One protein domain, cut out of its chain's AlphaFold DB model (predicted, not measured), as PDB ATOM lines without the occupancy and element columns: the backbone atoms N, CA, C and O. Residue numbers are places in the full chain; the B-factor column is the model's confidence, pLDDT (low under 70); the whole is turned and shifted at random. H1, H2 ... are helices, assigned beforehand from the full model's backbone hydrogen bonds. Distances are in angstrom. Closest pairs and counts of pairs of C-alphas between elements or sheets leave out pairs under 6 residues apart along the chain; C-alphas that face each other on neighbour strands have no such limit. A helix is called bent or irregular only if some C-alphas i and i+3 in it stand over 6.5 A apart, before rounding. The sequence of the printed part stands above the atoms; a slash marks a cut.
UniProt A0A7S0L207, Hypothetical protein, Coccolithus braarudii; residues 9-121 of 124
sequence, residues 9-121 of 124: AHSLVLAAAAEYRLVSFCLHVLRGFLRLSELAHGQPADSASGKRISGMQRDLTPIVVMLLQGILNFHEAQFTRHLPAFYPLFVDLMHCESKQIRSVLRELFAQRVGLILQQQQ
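AT A GLANCE: This is residues 9 to 121 of the 124 residues of the protein "Hypothetical protein" of Coccolithus braarudii (UniProt A0A7S0L207). A long helix, H1, makes the longest axis; the bent helix H2 folds back along its end as a hairpin, H3 packs on H1, and H4 packs on arm H2b. Residues 9 to 18 of H1 stick out. The printed part has 113 residues, with four named helices, H1 to H4, and no named strand: all helix, flat, 54 by 38 by 18 A, only just loose, close to compact, radius of gyration of the C-alphas 16.0 A.

HOW THE PARTS SIT: H1, residues 9 to 41, touches H2a, residues 48 to 59, through residues 33 to 40 alone; the closest C-alphas, Ala 40 and Gly 50, are 5.6 A apart. H3, residues 76 to 93, touches residues 23 to 34 of H1 alone, the same way at a shallow tilt of 10 degrees, closest at C-alphas 93 and 34, 7.0 A. H4, residues 99 to 119, touches H2b, residues 62 to 72, closest at C-alphas 101 and 65, 5.5 A; H1 and H4 are apart. Every O i to N i+4 pair is within hydrogen-bond range in H1, H2a and H2b, but 10 of 14 in H3 and 15 of 17 in H4.

IN THESE COORDINATES: H1 runs 48.5 A from C-alpha 9 at (289.251, 84.209, 222.684). H2, by its hydrogen bonds one helix, residues 48 to 72, is bent: C-alphas 59 and 62 are 6.9 A apart; H2a spans 16.7 A, H2b 15.1 A. H3, 21.9 A, is irregular, with C-alphas 81 and 84 7.4 A apart. H4, 29.1 A, ends with C-alpha 119 at (270.858, 67.678, 244.215).

THE WHOLE: The C-alphas farthest apart, of Ala 9 and Asp 46, are 56.5 A apart. The printed part has no cut and no long link; pLDDT is under 70 at residues 119 to 121.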
ATOM      1  N   ALA A   9     289.187  85.603 223.112       87.75
ATOM      2  CA  ALA A   9     289.251  84.209 222.684       87.75
ATOM      3  C   ALA A   9     290.644  83.589 222.898       87.75
ATOM      4  O   ALA A   9     290.756  82.438 223.319       87.75
ATOM      5  N   HIS A  10     291.717  84.345 222.647       88.62
ATOM      6  CA  HIS A  10     293.077  83.884 222.916       88.62
ATOM      7  C   HIS A  10     293.347  83.744 224.423       88.62
ATOM      8  O   HIS A  10     293.905  82.734 224.851       88.62
ATOM      9  N   SER A  11     292.888  84.697 225.239       89.75
ATOM     10  CA  SER A  11     292.992  84.628 226.704       89.75
ATOM     11  C   SER A  11     292.261  83.416 227.288       89.75
ATOM     12  O   SER A  11     292.799  82.736 228.159       89.75
ATOM     13  N   LEU A  12     291.075  83.086 226.767       89.31
ATOM     14  CA  LEU A  12     290.315  81.900 227.175       89.31
ATOM     15  C   LEU A  12     291.045  80.593 226.834       89.31
ATOM     16  O   LEU A  12     291.073  79.673 227.650       89.31
ATOM     17  N   VAL A  13     291.686  80.514 225.663       90.12
ATOM     18  CA  VAL A  13     292.503  79.348 225.278       90.12
ATOM     19  C   VAL A  13     293.699  79.178 226.220       90.12
ATOM     20  O   VAL A  13     293.976  78.062 226.663       90.12
ATOM     21  N   LEU A  14     294.382  80.272 226.572       90.75
ATOM     22  CA  LEU A  14     295.485  80.238 227.536       90.75
ATOM     23  C   LEU A  14     295.010  79.810 228.928       90.75
ATOM     24  O   LEU A  14     295.654  78.969 229.554       90.75
ATOM     25  N   ALA A  15     293.872  80.335 229.388       88.88
ATOM     26  CA  ALA A  15     293.280  79.967 230.669       88.88
ATOM     27  C   ALA A  15     292.924  78.474 230.721       88.88
ATOM     28  O   ALA A  15     293.284  77.794 231.679       88.88
ATOM     29  N   ALA A  16     292.306  77.933 229.667       89.38
ATOM     30  CA  ALA A  16     291.979  76.510 229.583       89.38
ATOM     31  C   ALA A  16     293.237  75.621 229.575       89.38
ATOM     32  O   ALA A  16     293.285  74.593 230.255       89.38
ATOM     33  N   ALA A  17     294.282  76.021 228.844       92.06
ATOM     34  CA  ALA A  17     295.551  75.295 228.824       92.06
ATOM     35  C   ALA A  17     296.270  75.342 230.184       92.06
ATOM     36  O   ALA A  17     296.850  74.340 230.612       92.06
ATOM     37  N   ALA A  18     296.224  76.486 230.873       93.12
ATOM     38  CA  ALA A  18     296.759  76.638 232.221       93.12
ATOM     39  C   ALA A  18     295.982  75.780 233.230       93.12
ATOM     40  O   ALA A  18     296.605  75.030 233.979       93.12
ATOM     41  N   GLU A  19     294.646  75.816 233.195       93.38
ATOM     42  CA  GLU A  19     293.767  74.977 234.021       93.38
ATOM     43  C   GLU A  19     294.122  73.496 233.856       93.38
ATOM     44  O   GLU A  19     294.384  72.811 234.842       93.38
ATOM     45  N   TYR A  20     294.234  73.016 232.615       94.00
ATOM     46  CA  TYR A  20     294.609  71.629 232.336       94.00
ATOM     47  C   TYR A  20     295.969  71.250 232.940       94.00
ATOM     48  O   TYR A  20     296.100  70.207 233.587       94.00
ATOM     49  N   ARG A  21     296.994  72.096 232.764       95.69
ATOM     50  CA  ARG A  21     298.341  71.835 233.302       95.69
ATOM     51  C   ARG A  21     298.355  71.834 234.828       95.69
ATOM     52  O   ARG A  21     298.982  70.955 235.418       95.69
ATOM     53  N   LEU A  22     297.649  72.774 235.454       94.69
ATOM     54  CA  LEU A  22     297.527  72.855 236.909       94.69
ATOM     55  C   LEU A  22     296.802  71.631 237.469       94.69
ATOM     56  O   LEU A  22     297.307  70.995 238.389       94.69
ATOM     57  N   VAL A  23     295.680  71.232 236.869       95.88
ATOM     58  CA  VAL A  23     294.944  70.022 237.267       95.88
ATOM     59  C   VAL A  23     295.817  68.778 237.116       95.88
ATOM     60  O   VAL A  23     295.902  67.973 238.042       95.88
ATOM     61  N   SER A  24     296.533  68.638 235.996       97.12
ATOM     62  CA  SER A  24     297.463  67.524 235.788       97.12
ATOM     63  C   SER A  24     298.566  67.487 236.849       97.12
ATOM     64  O   SER A  24     298.928  66.408 237.323       97.12
ATOM     65  N   PHE A  25     299.099  68.648 237.239       96.75
ATOM     66  CA  PHE A  25     300.088  68.751 238.307       96.75
ATOM     67  C   PHE A  25     299.500  68.345 239.664       96.75
ATOM     68  O   PHE A  25     300.094  67.516 240.354       96.75
ATOM     69  N   CYS A  26     298.305  68.832 240.016       97.50
ATOM     70  CA  CYS A  26     297.615  68.429 241.241       97.50
ATOM     71  C   CYS A  26     297.440  66.907 241.301       97.50
ATOM     72  O   CYS A  26     297.838  66.273 242.275       97.50
ATOM     73  N   LEU A  27     296.920  66.298 240.229       97.94
ATOM     74  CA  LEU A  27     296.752  64.846 240.139       97.94
ATOM     75  C   LEU A  27     298.083  64.102 240.302       97.94
ATOM     76  O   LEU A  27     298.133  63.070 240.971       97.94
ATOM     77  N   HIS A  28     299.163  64.612 239.705       97.69
ATOM     78  CA  HIS A  28     300.491  64.021 239.831       97.69
ATOM     79  C   HIS A  28     300.980  64.017 241.285       97.69
ATOM     80  O   HIS A  28     301.411  62.973 241.778       97.69
ATOM     81  N   VAL A  29     300.871  65.153 241.979       97.00
ATOM     82  CA  VAL A  29     301.312  65.291 243.374       97.00
ATOM     83  C   VAL A  29     300.485  64.404 244.304       97.00
ATOM     84  O   VAL A  29     301.060  63.656 245.095       97.00
ATOM     85  N   LEU A  30     299.152  64.419 244.175       97.88
ATOM     86  CA  LEU A  30     298.268  63.599 245.011       97.88
ATOM     87  C   LEU A  30     298.545  62.097 244.827       97.88
ATOM     88  O   LEU A  30     298.691  61.372 245.810       97.88
ATOM     89  N   ARG A  31     298.719  61.631 243.582       97.44
ATOM     90  CA  ARG A  31     299.109  60.237 243.295       97.44
ATOM     91  C   ARG A  31     300.494  59.900 243.843       97.44
ATOM     92  O   ARG A  31     300.709  58.797 244.335       97.44
ATOM     93  N   GLY A  32     301.446  60.829 243.755       96.19
ATOM     94  CA  GLY A  32     302.774  60.676 244.351       96.19
ATOM     95  C   GLY A  32     302.703  60.461 245.861       96.19
ATOM     96  O   GLY A  32     303.306  59.522 246.374       96.19
ATOM     97  N   PHE A  33     301.907  61.274 246.553       96.69
ATOM     98  CA  PHE A  33     301.696  61.153 247.992       96.69
ATOM     99  C   PHE A  33     301.033  59.824 248.386       96.69
ATOM    100  O   PHE A  33     301.463  59.175 249.342       96.69
ATOM    101  N   LEU A  34     300.016  59.387 247.639       95.31
ATOM    102  CA  LEU A  34     299.351  58.103 247.882       95.31
ATOM    103  C   LEU A  34     300.311  56.923 247.705       95.31
ATOM    104  O   LEU A  34     300.402  56.087 248.597       95.31
ATOM    105  N   ARG A  35     301.136  56.923 246.652       94.38
ATOM    106  CA  ARG A  35     302.178  55.899 246.464       94.38
ATOM    107  C   ARG A  35     303.186  55.860 247.608       94.38
ATOM    108  O   ARG A  35     303.577  54.783 248.042       94.38
ATOM    109  N   LEU A  36     303.604  57.016 248.130       92.94
ATOM    110  CA  LEU A  36     304.461  57.047 249.322       92.94
ATOM    111  C   LEU A  36     303.752  56.443 250.538       92.94
ATOM    112  O   LEU A  36     304.387  55.766 251.338       92.94
ATOM    113  N   SER A  37     302.440  56.649 250.647       90.69
ATOM    114  CA  SER A  37     301.619  56.056 251.703       90.69
ATOM    115  C   SER A  37     301.557  54.542 251.582       90.69
ATOM    116  O   SER A  37     301.811  53.854 252.564       90.69
ATOM    117  N   GLU A  38     301.315  54.009 250.392       90.81
ATOM    118  CA  GLU A  38     301.335  52.565 250.132       90.81
ATOM    119  C   GLU A  38     302.703  51.947 250.456       90.81
ATOM    120  O   GLU A  38     302.784  50.933 251.151       90.81
ATOM    121  N   LEU A  39     303.791  52.595 250.025       90.50
ATOM    122  CA  LEU A  39     305.152  52.144 250.317       90.50
ATOM    123  C   LEU A  39     305.460  52.163 251.818       90.50
ATOM    124  O   LEU A  39     306.130  51.253 252.300       90.50
ATOM    125  N   ALA A  40     304.975  53.162 252.560       86.94
ATOM    126  CA  ALA A  40     305.165  53.236 254.007       86.94
ATOM    127  C   ALA A  40     304.485  52.066 254.736       86.94
ATOM    128  O   ALA A  40     305.100  51.474 255.618       86.94
ATOM    129  N   HIS A  41     303.264  51.690 254.336       84.25
ATOM    130  CA  HIS A  41     302.534  50.564 254.937       84.25
ATOM    131  C   HIS A  41     303.217  49.212 254.692       84.25
ATOM    132  O   HIS A  41     303.120  48.313 255.523       84.25
ATOM    133  N   GLY A  42     303.908  49.060 253.558       84.38
ATOM    134  CA  GLY A  42     304.649  47.842 253.224       84.38
ATOM    135  C   GLY A  42     306.014  47.711 253.909       84.38
ATOM    136  O   GLY A  42     306.653  46.669 253.773       84.38
ATOM    137  N   GLN A  43     306.494  48.743 254.613       86.56
ATOM    138  CA  GLN A  43     307.804  48.740 255.269       86.56
ATOM    139  C   GLN A  43     307.674  48.585 256.789       86.56
ATOM    140  O   GLN A  43     306.776  49.169 257.394       86.56
ATOM    141  N   PRO A  44     308.605  47.877 257.459       84.75
ATOM    142  CA  PRO A  44     308.667  47.891 258.914       84.75
ATOM    143  C   PRO A  44     308.887  49.325 259.404       84.75
ATOM    144  O   PRO A  44     309.825  49.989 258.948       84.75
ATOM    145  N   ALA A  45     308.066  49.791 260.348       76.12
ATOM    146  CA  ALA A  45     308.103  51.170 260.845       76.12
ATOM    147  C   ALA A  45     309.490  51.590 261.374       76.12
ATOM    148  O   ALA A  45     309.900  52.742 261.230       76.12
ATOM    149  N   ASP A  46     310.252  50.642 261.929       83.94
ATOM    150  CA  ASP A  46     311.593  50.899 262.457       83.94
ATOM    151  C   ASP A  46     312.724  50.838 261.429       83.94
ATOM    152  O   ASP A  46     313.855  51.235 261.733       83.94
ATOM    153  N   SER A  47     312.430  50.408 260.202       91.56
ATOM    154  CA  SER A  47     313.418  50.374 259.129       91.56
ATOM    155  C   SER A  47     313.857  51.788 258.730       91.56
ATOM    156  O   SER A  47     313.072  52.741 258.723       91.56
ATOM    157  N   ALA A  48     315.127  51.931 258.337       89.94
ATOM    158  CA  ALA A  48     315.648  53.200 257.828       89.94
ATOM    159  C   ALA A  48     314.856  53.694 256.600       89.94
ATOM    160  O   ALA A  48     314.623  54.894 256.457       89.94
ATOM    161  N   SER A  49     314.409  52.770 255.744       88.44
ATOM    162  CA  SER A  49     313.568  53.063 254.580       88.44
ATOM    163  C   SER A  49     312.182  53.567 254.984       88.44
ATOM    164  O   SER A  49     311.756  54.602 254.477       88.44
ATOM    165  N   GLY A  50     311.517  52.908 255.941       89.31
ATOM    166  CA  GLY A  50     310.222  53.344 256.474       89.31
ATOM    167  C   GLY A  50     310.290  54.757 257.054       89.31
ATOM    168  O   GLY A  50     309.539  55.634 256.635       89.31
ATOM    169  N   LYS A  51     311.285  55.030 257.910       90.62
ATOM    170  CA  LYS A  51     311.506  56.367 258.497       90.62
ATOM    171  C   LYS A  51     311.736  57.450 257.439       90.62
ATOM    172  O   LYS A  51     311.213  58.555 257.579       90.62
ATOM    173  N   ARG A  52     312.484  57.147 256.367       91.88
ATOM    174  CA  ARG A  52     312.697  58.078 255.242       91.88
ATOM    175  C   ARG A  52     311.400  58.378 254.493       91.88
ATOM    176  O   ARG A  52     311.125  59.547 254.235       91.88
ATOM    177  N   ILE A  53     310.604  57.356 254.176       91.88
ATOM    178  CA  ILE A  53     309.330  57.521 253.460       91.88
ATOM    179  C   ILE A  53     308.353  58.348 254.304       91.88
ATOM    180  O   ILE A  53     307.796  59.326 253.806       91.88
ATOM    181  N   SER A  54     308.206  58.035 255.594       90.19
ATOM    182  CA  SER A  54     307.357  58.813 256.504       90.19
ATOM    183  C   SER A  54     307.839  60.259 256.674       90.19
ATOM    184  O   SER A  54     307.024  61.166 256.836       90.19
ATOM    185  N   GLY A  55     309.156  60.497 256.619       92.06
ATOM    186  CA  GLY A  55     309.734  61.842 256.553       92.06
ATOM    187  C   GLY A  55     309.268  62.601 255.308       92.06
ATOM    188  O   GLY A  55     308.656  63.656 255.431       92.06
ATOM    189  N   MET A  56     309.435  62.005 254.123       93.75
ATOM    190  CA  MET A  56     308.991  62.601 252.855       93.75
ATOM    191  C   MET A  56     307.483  62.886 252.829       93.75
ATOM    192  O   MET A  56     307.056  63.930 252.340       93.75
ATOM    193  N   GLN A  57     306.654  61.991 253.375       92.94
ATOM    194  CA  GLN A  57     305.214  62.238 253.489       92.94
ATOM    195  C   GLN A  57     304.905  63.441 254.384       92.94
ATOM    196  O   GLN A  57     304.018  64.237 254.073       92.94
ATOM    197  N   ARG A  58     305.628  63.594 255.495       92.62
ATOM    198  CA  ARG A  58     305.459  64.739 256.395       92.62
ATOM    199  C   ARG A  58     305.803  66.046 255.687       92.62
ATOM    200  O   ARG A  58     305.033  66.995 255.797       92.62
ATOM    201  N   ASP A  59     306.876  66.051 254.905       94.69
ATOM    202  CA  ASP A  59     307.318  67.219 254.137       94.69
ATOM    203  C   ASP A  59     306.337  67.576 253.008       94.69
ATOM    204  O   ASP A  59     306.090  68.750 252.734       94.69
ATOM    205  N   LEU A  60     305.711  66.572 252.382       95.62
ATOM    206  CA  LEU A  60     304.712  66.773 251.324       95.62
ATOM    207  C   LEU A  60     303.310  67.104 251.845       95.62
ATOM    208  O   LEU A  60     302.503  67.665 251.104       95.62
ATOM    209  N   THR A  61     303.001  66.783 253.102       96.06
ATOM    210  CA  THR A  61     301.693  67.053 253.718       96.06
ATOM    211  C   THR A  61     301.218  68.502 253.529       96.06
ATOM    212  O   THR A  61     300.102  68.669 253.038       96.06
ATOM    213  N   PRO A  62     302.004  69.555 253.841       97.38
ATOM    214  CA  PRO A  62     301.554  70.935 253.641       97.38
ATOM    215  C   PRO A  62     301.266  71.266 252.170       97.38
ATOM    216  O   PRO A  62     300.332  72.012 251.884       97.38
ATOM    217  N   ILE A  63     302.013  70.678 251.229       97.06
ATOM    218  CA  ILE A  63     301.781  70.864 249.790       97.06
ATOM    219  C   ILE A  63     300.450  70.221 249.393       97.06
ATOM    220  O   ILE A  63     299.636  70.857 248.732       97.06
ATOM    221  N   VAL A  64     300.189  68.988 249.835       97.75
ATOM    222  CA  VAL A  64     298.917  68.297 249.574       97.75
ATOM    223  C   VAL A  64     297.738  69.068 250.167       97.75
ATOM    224  O   VAL A  64     296.734  69.256 249.485       97.75
ATOM    225  N   VAL A  65     297.866  69.562 251.400       97.81
ATOM    226  CA  VAL A  65     296.848  70.402 252.052       97.81
ATOM    227  C   VAL A  65     296.559  71.654 251.221       97.81
ATOM    228  O   VAL A  65     295.398  71.923 250.925       97.81
ATOM    229  N   MET A  66     297.600  72.370 250.785       97.75
ATOM    230  CA  MET A  66     297.463  73.566 249.948       97.75
ATOM    231  C   MET A  66     296.769  73.261 248.613       97.75
ATOM    232  O   MET A  66     295.868  73.995 248.207       97.75
ATOM    233  N   LEU A  67     297.107  72.145 247.960       97.62
ATOM    234  CA  LEU A  67     296.450  71.737 246.716       97.62
ATOM    235  C   LEU A  67     294.972  71.391 246.928       97.62
ATOM    236  O   LEU A  67     294.129  71.811 246.138       97.62
ATOM    237  N   LEU A  68     294.636  70.662 247.996       97.50
ATOM    238  CA  LEU A  68     293.247  70.323 248.321       97.50
ATOM    239  C   LEU A  68     292.419  71.571 248.654       97.50
ATOM    240  O   LEU A  68     291.277  71.672 248.212       97.50
ATOM    241  N   GLN A  69     292.999  72.544 249.362       96.69
ATOM    242  CA  GLN A  69     292.372  73.850 249.597       96.69
ATOM    243  C   GLN A  69     292.180  74.628 248.290       96.69
ATOM    244  O   GLN A  69     291.139  75.247 248.088       96.69
ATOM    245  N   GLY A  70     293.146  74.571 247.371       95.31
ATOM    246  CA  GLY A  70     292.995  75.137 246.031       95.31
ATOM    247  C   GLY A  70     291.812  74.521 245.281       95.31
ATOM    248  O   GLY A  70     290.982  75.248 244.742       95.31
ATOM    249  N   ILE A  71     291.684  73.190 245.311       95.25
ATOM    250  CA  ILE A  71     290.582  72.471 244.656       95.25
ATOM    251  C   ILE A  71     289.228  72.774 245.316       95.25
ATOM    252  O   ILE A  71     288.237  72.957 244.611       95.25
ATOM    253  N   LEU A  72     289.175  72.885 246.649       94.19
ATOM    254  CA  LEU A  72     287.973  73.303 247.383       94.19
ATOM    255  C   LEU A  72     287.444  74.662 246.890       94.19
ATOM    256  O   LEU A  72     286.231  74.861 246.810       94.19
ATOM    257  N   ASN A  73     288.355  75.559 246.510       93.69
ATOM    258  CA  ASN A  73     288.061  76.906 246.024       93.69
ATOM    259  C   ASN A  73     287.842  76.997 244.504       93.69
ATOM    260  O   ASN A  73     287.661  78.097 243.985       93.69
ATOM    261  N   PHE A  74     287.834  75.881 243.767       93.62
ATOM    262  CA  PHE A  74     287.505  75.908 242.339       93.62
ATOM    263  C   PHE A  74     286.114  76.500 242.103       93.62
ATOM    264  O   PHE A  74     285.165  76.228 242.853       93.62
ATOM    265  N   HIS A  75     285.960  77.230 240.994       92.25
ATOM    266  CA  HIS A  75     284.635  77.589 240.494       92.25
ATOM    267  C   HIS A  75     283.803  76.322 240.265       92.25
ATOM    268  O   HIS A  75     284.339  75.265 239.928       92.25
ATOM    269  N   GLU A  76     282.486  76.412 240.443       90.94
ATOM    270  CA  GLU A  76     281.586  75.253 240.391       90.94
ATOM    271  C   GLU A  76     281.751  74.429 239.107       90.94
ATOM    272  O   GLU A  76     281.993  73.223 239.173       90.94
ATOM    273  N   ALA A  77     281.762  75.092 237.948       91.12
ATOM    274  CA  ALA A  77     281.952  74.437 236.656       91.12
ATOM    275  C   ALA A  77     283.305  73.707 236.534       91.12
ATOM    276  O   ALA A  77     283.375  72.646 235.916       91.12
ATOM    277  N   GLN A  78     284.375  74.246 237.129       91.56
ATOM    278  CA  GLN A  78     285.696  73.607 237.135       91.56
ATOM    279  C   GLN A  78     285.712  72.396 238.065       91.56
ATOM    280  O   GLN A  78     286.199  71.334 237.686       91.56
ATOM    281  N   PHE A  79     285.153  72.538 239.267       93.31
ATOM    282  CA  PHE A  79     285.084  71.446 240.229       93.31
ATOM    283  C   PHE A  79     284.324  70.256 239.647       93.31
ATOM    284  O   PHE A  79     284.871  69.161 239.600       93.31
ATOM    285  N   THR A  80     283.115  70.474 239.124       92.31
ATOM    286  CA  THR A  80     282.295  69.403 238.541       92.31
ATOM    287  C   THR A  80     282.976  68.754 237.337       92.31
ATOM    288  O   THR A  80     282.967  67.531 237.218       92.31
ATOM    289  N   ARG A  81     283.637  69.545 236.478       94.38
ATOM    290  CA  ARG A  81     284.393  69.041 235.319       94.38
ATOM    291  C   ARG A  81     285.526  68.095 235.721       94.38
ATOM    292  O   ARG A  81     285.732  67.083 235.057       94.38
ATOM    293  N   HIS A  82     286.267  68.424 236.780       95.69
ATOM    294  CA  HIS A  82     287.460  67.669 237.187       95.69
ATOM    295  C   HIS A  82     287.200  66.648 238.297       95.69
ATOM    296  O   HIS A  82     288.056  65.800 238.558       95.69
ATOM    297  N   LEU A  83     286.024  66.685 238.928       94.81
ATOM    298  CA  LEU A  83     285.645  65.782 240.012       94.81
ATOM    299  C   LEU A  83     285.843  64.300 239.659       94.81
ATOM    300  O   LEU A  83     286.419  63.609 240.493       94.81
ATOM    301  N   PRO A  84     285.491  63.789 238.460       95.19
ATOM    302  CA  PRO A  84     285.723  62.379 238.132       95.19
ATOM    303  C   PRO A  84     287.194  61.948 238.239       95.19
ATOM    304  O   PRO A  84     287.479  60.811 238.607       95.19
ATOM    305  N   ALA A  85     288.138  62.851 237.951       96.25
ATOM    306  CA  ALA A  85     289.566  62.560 238.049       96.25
ATOM    307  C   ALA A  85     290.090  62.645 239.491       96.25
ATOM    308  O   ALA A  85     291.000  61.901 239.860       96.25
ATOM    309  N   PHE A  86     289.533  63.551 240.296       96.69
ATOM    310  CA  PHE A  86     289.969  63.774 241.672       96.69
ATOM    311  C   PHE A  86     289.272  62.880 242.700       96.69
ATOM    312  O   PHE A  86     289.892  62.523 243.699       96.69
ATOM    313  N   TYR A  87     288.013  62.508 242.473       95.62
ATOM    314  CA  TYR A  87     287.183  61.811 243.453       95.62
ATOM    315  C   TYR A  87     287.816  60.511 243.975       95.62
ATOM    316  O   TYR A  87     287.880  60.367 245.196       95.62
ATOM    317  N   PRO A  88     288.373  59.615 243.130       96.06
ATOM    318  CA  PRO A  88     289.062  58.425 243.633       96.06
ATOM    319  C   PRO A  88     290.224  58.778 244.571       96.06
ATOM    320  O   PRO A  88     290.342  58.216 245.654       96.06
ATOM    321  N   LEU A  89     291.013  59.801 244.219       97.19
ATOM    322  CA  LEU A  89     292.143  60.248 245.038       97.19
ATOM    323  C   LEU A  89     291.681  60.825 246.379       97.19
ATOM    324  O   LEU A  89     292.347  60.629 247.390       97.19
ATOM    325  N   PHE A  90     290.553  61.538 246.406       96.31
ATOM    326  CA  PHE A  90     289.978  62.043 247.653       96.31
ATOM    327  C   PHE A  90     289.574  60.908 248.585       96.31
ATOM    328  O   PHE A  90     289.853  60.988 249.780       96.31
ATOM    329  N   VAL A  91     288.947  59.861 248.042       94.50
ATOM    330  CA  VAL A  91     288.549  58.675 248.808       94.50
ATOM    331  C   VAL A  91     289.775  57.953 249.360       94.50
ATOM    332  O   VAL A  91     289.816  57.658 250.555       94.50
ATOM    333  N   ASP A  92     290.810  57.756 248.547       94.81
ATOM    334  CA  ASP A  92     292.049  57.109 248.987       94.81
ATOM    335  C   ASP A  92     292.745  57.922 250.089       94.81
ATOM    336  O   ASP A  92     293.142  57.380 251.123       94.81
ATOM    337  N   LEU A  93     292.813  59.250 249.932       95.12
ATOM    338  CA  LEU A  93     293.420  60.145 250.918       95.12
ATOM    339  C   LEU A  93     292.660  60.189 252.254       95.12
ATOM    340  O   LEU A  93     293.258  60.579 253.259       95.12
ATOM    341  N   MET A  94     291.390  59.767 252.329       91.38
ATOM    342  CA  MET A  94     290.685  59.671 253.618       91.38
ATOM    343  C   MET A  94     291.363  58.690 254.583       91.38
ATOM    344  O   MET A  94     291.274  58.872 255.798       91.38
ATOM    345  N   HIS A  95     292.082  57.700 254.050       87.94
ATOM    346  CA  HIS A  95     292.795  56.687 254.824       87.94
ATOM    347  C   HIS A  95     294.195  57.136 255.270       87.94
ATOM    348  O   HIS A  95     294.855  56.420 256.018       87.94
ATOM    349  N   CYS A  96     294.675  58.314 254.847       87.69
ATOM    350  CA  CYS A  96     295.996  58.788 255.257       87.69
ATOM    351  C   CYS A  96     296.031  59.160 256.748       87.69
ATOM    352  O   CYS A  96     295.037  59.624 257.312       87.69
ATOM    353  N   GLU A  97     297.195  59.037 257.394       85.69
ATOM    354  CA  GLU A  97     297.358  59.333 258.827       85.69
ATOM    355  C   GLU A  97     297.328  60.834 259.159       85.69
ATOM    356  O   GLU A  97     297.025  61.220 260.296       85.69
ATOM    357  N   SER A  98     297.549  61.702 258.169       91.88
ATOM    358  CA  SER A  98     297.575  63.151 258.366       91.88
ATOM    359  C   SER A  98     296.196  63.714 258.717       91.88
ATOM    360  O   SER A  98     295.299  63.820 257.878       91.88
ATOM    361  N   LYS A  99     296.042  64.167 259.968       93.75
ATOM    362  CA  LYS A  99     294.835  64.874 260.431       93.75
ATOM    363  C   LYS A  99     294.531  66.120 259.595       93.75
ATOM    364  O   LYS A  99     293.362  66.419 259.381       93.75
ATOM    365  N   GLN A 100     295.560  66.824 259.120       95.25
ATOM    366  CA  GLN A 100     295.402  68.049 258.331       95.25
ATOM    367  C   GLN A 100     294.752  67.753 256.975       95.25
ATOM    368  O   GLN A 100     293.772  68.399 256.612       95.25
ATOM    369  N   ILE A 101     295.233  66.719 256.277       96.31
ATOM    370  CA  ILE A 101     294.655  66.275 255.000       96.31
ATOM    371  C   ILE A 101     293.205  65.830 255.207       96.31
ATOM    372  O   ILE A 101     292.311  66.291 254.496       96.31
ATOM    373  N   ARG A 102     292.942  65.001 256.228       95.44
ATOM    374  CA  ARG A 102     291.574  64.554 256.543       95.44
ATOM    375  C   ARG A 102     290.631  65.708 256.901       95.44
ATOM    376  O   ARG A 102     289.442  65.615 256.615       95.44
ATOM    377  N   SER A 103     291.134  66.782 257.513       95.50
ATOM    378  CA  SER A 103     290.334  67.976 257.818       95.50
ATOM    379  C   SER A 103     289.868  68.676 256.543       95.50
ATOM    380  O   SER A 103     288.671  68.883 256.371       95.50
ATOM    381  N   VAL A 104     290.783  68.958 255.610       96.69
ATOM    382  CA  VAL A 104     290.427  69.616 254.340       96.69
ATOM    383  C   VAL A 104     289.519  68.727 253.491       96.69
ATOM    384  O   VAL A 104     288.565  69.214 252.891       96.69
ATOM    385  N   LEU A 105     289.753  67.410 253.474       96.56
ATOM    386  CA  LEU A 105     288.856  66.481 252.784       96.56
ATOM    387  C   LEU A 105     287.451  66.499 253.379       96.56
ATOM    388  O   LEU A 105     286.489  66.520 252.623       96.56
ATOM    389  N   ARG A 106     287.307  66.537 254.708       94.88
ATOM    390  CA  ARG A 106     285.988  66.652 255.348       94.88
ATOM    391  C   ARG A 106     285.238  67.886 254.849       94.88
ATOM    392  O   ARG A 106     284.060  67.775 254.523       94.88
ATOM    393  N   GLU A 107     285.909  69.030 254.772       95.06
ATOM    394  CA  GLU A 107     285.327  70.264 254.237       95.06
ATOM    395  C   GLU A 107     284.955  70.117 252.757       95.06
ATOM    396  O   GLU A 107     283.840  70.460 252.373       95.06
ATOM    397  N   LEU A 108     285.830  69.518 251.945       95.00
ATOM    398  CA  LEU A 108     285.583  69.248 250.525       95.00
ATOM    399  C   LEU A 108     284.367  68.345 250.308       95.00
ATOM    400  O   LEU A 108     283.494  68.658 249.493       95.00
ATOM    401  N   PHE A 109     284.267  67.251 251.058       93.62
ATOM    402  CA  PHE A 109     283.121  66.354 250.982       93.62
ATOM    403  C   PHE A 109     281.839  67.032 251.468       93.62
ATOM    404  O   PHE A 109     280.816  66.897 250.808       93.62
ATOM    405  N   ALA A 110     281.881  67.796 252.561       92.62
ATOM    406  CA  ALA A 110     280.702  68.476 253.094       92.62
ATOM    407  C   ALA A 110     280.190  69.591 252.168       92.62
ATOM    408  O   ALA A 110     278.993  69.679 251.913       92.62
ATOM    409  N   GLN A 111     281.089  70.432 251.656       92.56
ATOM    410  CA  GLN A 111     280.718  71.639 250.918       92.56
ATOM    411  C   GLN A 111     280.515  71.406 249.425       92.56
ATOM    412  O   GLN A 111     279.835  72.195 248.784       92.56
ATOM    413  N   ARG A 112     281.137  70.377 248.840       90.62
ATOM    414  CA  ARG A 112     281.114  70.184 247.383       90.62
ATOM    415  C   ARG A 112     280.447  68.875 246.992       90.62
ATOM    416  O   ARG A 112     279.472  68.884 246.251       90.62
ATOM    417  N   VAL A 113     280.936  67.747 247.506       85.75
ATOM    418  CA  VAL A 113     280.411  66.422 247.123       85.75
ATOM    419  C   VAL A 113     279.010  66.187 247.693       85.75
ATOM    420  O   VAL A 113     278.133  65.711 246.981       85.75
ATOM    421  N   GLY A 114     278.782  66.549 248.958       82.25
ATOM    422  CA  GLY A 114     277.495  66.390 249.633       82.25
ATOM    423  C   GLY A 114     276.368  67.134 248.923       82.25
ATOM    424  O   GLY A 114     275.290  66.574 248.749       82.25
ATOM    425  N   LEU A 115     276.645  68.344 248.426       82.38
ATOM    426  CA  LEU A 115     275.680  69.119 247.644       82.38
ATOM    427  C   LEU A 115     275.297  68.412 246.338       82.38
ATOM    428  O   LEU A 115     274.114  68.330 246.023       82.38
ATOM    429  N   ILE A 116     276.268  67.842 245.615       82.00
ATOM    430  CA  ILE A 116     276.005  67.098 244.371       82.00
ATOM    431  C   ILE A 116     275.118  65.879 244.650       82.00
ATOM    432  O   ILE A 116     274.167  65.621 243.913       82.00
ATOM    433  N   LEU A 117     275.396  65.143 245.729       78.31
ATOM    434  CA  LEU A 117     274.599  63.976 246.116       78.31
ATOM    435  C   LEU A 117     273.163  64.358 246.514       78.31
ATOM    436  O   LEU A 117     272.226  63.650 246.157       78.31
ATOM    437  N   GLN A 118     272.975  65.485 247.204       76.75
ATOM    438  CA  GLN A 118     271.652  65.990 247.585       76.75
ATOM    439  C   GLN A 118     270.853  66.510 246.384       76.75
ATOM    440  O   GLN A 118     269.654  66.256 246.287       76.75
ATOM    441  N   GLN A 119     271.506  67.185 245.435       68.00
ATOM    442  CA  GLN A 119     270.858  67.678 244.215       68.00
ATOM    443  C   GLN A 119     270.307  66.543 243.342       68.00
ATOM    444  O   GLN A 119     269.287  66.724 242.685       68.00
ATOM    445  N   GLN A 120     270.922  65.357 243.374       60.66
ATOM    446  CA  GLN A 120     270.402  64.183 242.665       60.66
ATOM    447  C   GLN A 120     269.190  63.528 243.349       60.66
ATOM    448  O   GLN A 120     268.493  62.744 242.712       60.66
ATOM    449  N   GLN A 121     268.907  63.847 244.617       56.00
ATOM    450  CA  GLN A 121     267.777  63.280 245.367       56.00
ATOM    451  C   GLN A 121     266.491  64.118 245.280       56.00
ATOM    452  O   GLN A 121     265.424  63.607 245.598       56.00
TER     453      GLN A 121